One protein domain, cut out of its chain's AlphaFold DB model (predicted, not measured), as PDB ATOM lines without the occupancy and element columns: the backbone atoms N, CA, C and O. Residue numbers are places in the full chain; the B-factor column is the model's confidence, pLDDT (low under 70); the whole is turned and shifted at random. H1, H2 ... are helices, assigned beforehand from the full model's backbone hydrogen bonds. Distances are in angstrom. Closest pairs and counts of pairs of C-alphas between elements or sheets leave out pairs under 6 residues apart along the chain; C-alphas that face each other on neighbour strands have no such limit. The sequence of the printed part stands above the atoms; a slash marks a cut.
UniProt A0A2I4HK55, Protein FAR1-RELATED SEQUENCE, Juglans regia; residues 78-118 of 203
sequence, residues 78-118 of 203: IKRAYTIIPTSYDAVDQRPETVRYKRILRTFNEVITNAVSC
ATOM      1  N   ILE A  78      79.050  33.181 108.151       77.44
ATOM      2  CA  ILE A  78      78.538  32.934 109.498       77.44
ATOM      3  C   ILE A  78      79.067  34.007 110.452       77.44
ATOM      4  O   ILE A  78      80.254  34.057 110.780       77.44
ATOM      5  N   LYS A  79      78.160  34.856 110.937       68.75
ATOM      6  CA  LYS A  79      78.493  35.967 111.837       68.75
ATOM      7  C   LYS A  79      78.717  35.472 113.262       68.75
ATOM      8  O   LYS A  79      77.846  34.828 113.841       68.75
ATOM      9  N   ARG A  80      79.867  35.818 113.841       71.31
ATOM     10  CA  ARG A  80      80.222  35.538 115.240       71.31
ATOM     11  C   ARG A  80      80.603  36.826 115.956       71.31
ATOM     12  O   ARG A  80      81.009  37.795 115.322       71.31
ATOM     13  N   ALA A  81      80.518  36.814 117.284       64.75
ATOM     14  CA  ALA A  81      80.830  37.976 118.119       64.75
ATOM     15  C   ALA A  81      82.257  38.526 117.904       64.75
ATOM     16  O   ALA A  81      82.479  39.716 118.070       64.75
ATOM     17  N   TYR A  82      83.218  37.697 117.480       61.56
ATOM     18  CA  TYR A  82      84.596  38.120 117.194       61.56
ATOM     19  C   TYR A  82      84.857  38.485 115.720       61.56
ATOM     20  O   TYR A  82      85.913  39.028 115.409       61.56
ATOM     21  N   THR A  83      83.904  38.268 114.801       57.53
ATOM     22  CA  THR A  83      83.990  38.711 113.386       57.53
ATOM     23  C   THR A  83      83.808  40.235 113.247       57.53
ATOM     24  O   THR A  83      83.543  40.756 112.171       57.53
ATOM     25  N   ILE A  84      83.899  40.963 114.363       58.50
ATOM     26  CA  ILE A  84      83.763  42.417 114.469       58.50
ATOM     27  C   ILE A  84      85.086  43.128 114.135       58.50
ATOM     28  O   ILE A  84      85.072  44.328 113.872       58.50
ATOM     29  N   ILE A  85      86.216  42.407 114.104       63.09
ATOM     30  CA  ILE A  85      87.516  42.971 113.719       63.09
ATOM     31  C   ILE A  85      87.508  43.253 112.209       63.09
ATOM     32  O   ILE A  85      87.449  42.297 111.434       63.09
ATOM     33  N   PRO A  86      87.594  44.526 111.777       60.59
ATOM     34  CA  PRO A  86      87.662  44.859 110.363       60.59
ATOM     35  C   PRO A  86      88.957  44.312 109.759       60.59
ATOM     36  O   PRO A  86      90.055  44.623 110.221       60.59
ATOM     37  N   THR A  87      88.833  43.520 108.706       63.91
ATOM     38  CA  THR A  87      89.940  43.010 107.898       63.91
ATOM     39  C   THR A  87      89.973  43.720 106.545       63.91
ATOM     40  O   THR A  87      88.956  44.215 106.056       63.91
ATOM     41  N   SER A  88      91.136  43.743 105.889       60.56
ATOM     42  CA  SER A  88      91.289  44.315 104.539       60.56
ATOM     43  C   SER A  88      90.368  43.668 103.492       60.56
ATOM     44  O   SER A  88      90.054  44.288 102.479       60.56
ATOM     45  N   TYR A  89      89.883  42.451 103.753       53.78
ATOM     46  CA  TYR A  89      88.964  41.720 102.883       53.78
ATOM     47  C   TYR A  89      87.489  42.119 103.069       53.78
ATOM     48  O   TYR A  89      86.678  41.875 102.175       53.78
ATOM     49  N   ASP A  90      87.121  42.779 104.173       61.84
ATOM     50  CA  ASP A  90      85.728  43.156 104.466       61.84
ATOM     51  C   ASP A  90      85.218  44.323 103.612       61.84
ATOM     52  O   ASP A  90      84.013  44.607 103.604       61.84
ATOM     53  N   ALA A  91      86.116  44.999 102.892       61.84
ATOM     54  CA  ALA A  91      85.784  46.046 101.931       61.84
ATOM     55  C   ALA A  91      85.035  45.502 100.698       61.84
ATOM     56  O   ALA A  91      84.326  46.256 100.035       61.84
ATOM     57  N   VAL A  92      85.165  44.201 100.408       62.53
ATOM     58  CA  VAL A  92      84.627  43.569  99.191       62.53
ATOM     59  C   VAL A  92      83.257  42.913  99.426       62.53
ATOM     60  O   VAL A  92      82.510  42.693  98.476       62.53
ATOM     61  N   ASP A  93      82.878  42.634 100.679       65.19
ATOM     62  CA  ASP A  93      81.586  42.007 100.986       65.19
ATOM     63  C   ASP A  93      80.426  43.024 100.951       65.19
ATOM     64  O   ASP A  93      80.205  43.788 101.902       65.19
ATOM     65  N   GLN A  94      79.691  43.012  99.832       70.62
ATOM     66  CA  GLN A  94      78.525  43.860  99.546       70.62
ATOM     67  C   GLN A  94      77.175  43.149  99.749       70.62
ATOM     68  O   GLN A  94      76.139  43.680  99.343       70.62
ATOM     69  N   ARG A  95      77.141  41.959 100.366       79.25
ATOM     70  CA  ARG A  95      75.869  41.258 100.607       79.25
ATOM     71  C   ARG A  95      74.894  42.155 101.398       79.25
ATOM     72  O   ARG A  95      75.320  42.794 102.371       79.25
ATOM     73  N   PRO A  96      73.592  42.209 101.048       79.94
ATOM     74  CA  PRO A  96      72.616  43.067 101.729       79.94
ATOM     75  C   PRO A  96      72.560  42.855 103.251       79.94
ATOM     76  O   PRO A  96      72.390  43.799 104.024       79.94
ATOM     77  N   GLU A  97      72.738  41.621 103.717       78.38
ATOM     78  CA  GLU A  97      72.803  41.238 105.131       78.38
ATOM     79  C   GLU A  97      74.035  41.833 105.818       78.38
ATOM     80  O   GLU A  97      73.971  42.223 106.988       78.38
ATOM     81  N   THR A  98      75.169  41.891 105.119       74.94
ATOM     82  CA  THR A  98      76.423  42.467 105.617       74.94
ATOM     83  C   THR A  98      76.294  43.978 105.746       74.94
ATOM     84  O   THR A  98      76.625  44.526 106.798       74.94
ATOM     85  N   VAL A  99      75.720  44.650 104.745       81.50
ATOM     86  CA  VAL A  99      75.462  46.100 104.790       81.50
ATOM     87  C   VAL A  99      74.512  46.458 105.937       81.50
ATOM     88  O   VAL A  99      74.821  47.343 106.739       81.50
ATOM     89  N   ARG A 100      73.387  45.738 106.072       85.81
ATOM     90  CA  ARG A 100      72.419  45.939 107.167       85.81
ATOM     91  C   ARG A 100      73.073  45.768 108.537       85.81
ATOM     92  O   ARG A 100      72.896  46.613 109.410       85.81
ATOM     93  N   TYR A 101      73.866  44.715 108.710       81.38
ATOM     94  CA  TYR A 101      74.572  44.452 109.962       81.38
ATOM     95  C   TYR A 101      75.618  45.517 110.293       81.38
ATOM     96  O   TYR A 101      75.610  46.030 111.407       81.38
ATOM     97  N   LYS A 102      76.464  45.910 109.328       81.31
ATOM     98  CA  LYS A 102      77.462  46.981 109.510       81.31
ATOM     99  C   LYS A 102      76.798  48.293 109.939       81.31
ATOM    100  O   LYS A 102      77.322  48.989 110.806       81.31
ATOM    101  N   ARG A 103      75.634  48.620 109.363       86.31
ATOM    102  CA  ARG A 103      74.848  49.802 109.744       86.31
ATOM    103  C   ARG A 103      74.338  49.708 111.184       86.31
ATOM    104  O   ARG A 103      74.556  50.643 111.941       86.31
ATOM    105  N   ILE A 104      73.718  48.587 111.561       87.75
ATOM    106  CA  ILE A 104      73.217  48.364 112.929       87.75
ATOM    107  C   ILE A 104      74.362  48.437 113.943       87.75
ATOM    108  O   ILE A 104      74.252  49.154 114.930       87.75
ATOM    109  N   LEU A 105      75.473  47.748 113.678       84.44
ATOM    110  CA  LEU A 105      76.633  47.706 114.564       84.44
ATOM    111  C   LEU A 105      77.244  49.093 114.784       84.44
ATOM    112  O   LEU A 105      77.584  49.434 115.910       84.44
ATOM    113  N   ARG A 106      77.354  49.911 113.729       84.62
ATOM    114  CA  ARG A 106      77.866  51.284 113.843       84.62
ATOM    115  C   ARG A 106      77.000  52.127 114.773       84.62
ATOM    116  O   ARG A 106      77.528  52.732 115.695       84.62
ATOM    117  N   THR A 107      75.689  52.135 114.534       88.06
ATOM    118  CA  THR A 107      74.738  52.862 115.384       88.06
ATOM    119  C   THR A 107      74.792  52.347 116.818       88.06
ATOM    120  O   THR A 107      74.791  53.130 117.757       88.06
ATOM    121  N   PHE A 108      74.898  51.032 116.998       88.19
ATOM    122  CA  PHE A 108      74.983  50.434 118.320       88.19
ATOM    123  C   PHE A 108      76.259  50.846 119.065       88.19
ATOM    124  O   PHE A 108      76.170  51.271 120.208       88.19
ATOM    125  N   ASN A 109      77.422  50.822 118.409       84.12
ATOM    126  CA  ASN A 109      78.691  51.254 119.002       84.12
ATOM    127  C   ASN A 109      78.684  52.729 119.424       84.12
ATOM    128  O   ASN A 109      79.270  53.073 120.449       84.12
ATOM    129  N   GLU A 110      78.016  53.595 118.666       85.19
ATOM    130  CA  GLU A 110      77.831  54.999 119.041       85.19
ATOM    131  C   GLU A 110      77.014  55.121 120.335       85.19
ATOM    132  O   GLU A 110      77.430  55.799 121.273       85.19
ATOM    133  N   VAL A 111      75.903  54.382 120.436       87.25
ATOM    134  CA  VAL A 111      75.080  54.341 121.655       87.25
ATOM    135  C   VAL A 111      75.861  53.760 122.839       87.25
ATOM    136  O   VAL A 111      75.812  54.342 123.919       87.25
ATOM    137  N   ILE A 112      76.635  52.682 122.641       87.44
ATOM    138  CA  ILE A 112      77.512  52.113 123.683       87.44
ATOM    139  C   ILE A 112      78.483  53.180 124.186       87.44
ATOM    140  O   ILE A 112      78.614  53.373 125.390       87.44
ATOM    141  N   THR A 113      79.157  53.880 123.270       86.75
ATOM    142  CA  THR A 113      80.172  54.888 123.613       86.75
ATOM    143  C   THR A 113      79.581  56.006 124.469       86.75
ATOM    144  O   THR A 113      80.233  56.484 125.394       86.75
ATOM    145  N   ASN A 114      78.329  56.386 124.209       85.50
ATOM    146  CA  ASN A 114      77.627  57.392 125.001       85.50
ATOM    147  C   ASN A 114      77.171  56.850 126.369       85.50
ATOM    148  O   ASN A 114      77.293  57.545 127.377       85.50
ATOM    149  N   ALA A 115      76.672  55.611 126.425       85.56
ATOM    150  CA  ALA A 115      76.104  55.018 127.637       85.56
ATOM    151  C   ALA A 115      77.158  54.527 128.646       85.56
ATOM    152  O   ALA A 115      76.921  54.601 129.848       85.56
ATOM    153  N   VAL A 116      78.334  54.082 128.185       90.38
ATOM    154  CA  VAL A 116      79.360  53.429 129.031       90.38
ATOM    155  C   VAL A 116      79.958  54.345 130.103       90.38
ATOM    156  O   VAL A 116      80.586  53.884 131.049       90.38
ATOM    157  N   SER A 117      79.769  55.657 129.966       87.38
ATOM    158  CA  SER A 117      80.230  56.642 130.946       87.38
ATOM    159  C   SER A 117      79.367  56.707 132.217       87.38
ATOM    160  O   SER A 117      79.765  57.358 133.182       87.38
ATOM    161  N   CYS A 118      78.200  56.047 132.239       92.50
ATOM    162  CA  CYS A 118      77.268  56.044 133.365       92.50
ATOM    163  C   CYS A 118      76.614  54.666 133.558       92.50
ATOM    164  O   CYS A 118      75.948  54.151 132.657       92.50
TER     165      CYS A 118
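AT A GLANCE: This is residues 78 to 118 of the 203 residues of the protein "Protein FAR1-RELATED SEQUENCE" of Juglans regia (UniProt A0A2I4HK55). Picture a rod made mostly by one long helix, H2, with a loose loop at its first end that holds the one short helix H1; residues 106 to 118 stick out free at the other end. The printed part has 41 residues with two named helices, H1 then H2, and no named strand: all helix. It is loose, with a radius of gyration of the C-alphas of 12.0 A, and spans 36 by 18 by 17 A.

IN THESE COORDINATES: Start at C-alpha 78, at (78.538, 32.934, 109.498), and go on to H1, residues 88 to 91, 6.3 A long. Then find C-alpha 96 at (72.616, 43.067, 101.729); from there H2, residues 96 to 115, runs 28.7 A to C-alpha 115 at (76.104, 55.018, 127.637).

HOW THE PARTS SIT: H1 and H2 are apart, joined by a tight link of 4 residues. Look along H2's backbone and each O i to N i+4 pair is within hydrogen-bond range; H1 is too short for such a pair.

THE WHOLE: The C-alphas farthest apart, of Val 92 and Cys 118, are 37.1 A apart. The printed part has no cut. Confidence is low, under 70, at residue 79 and residues 81 to 93.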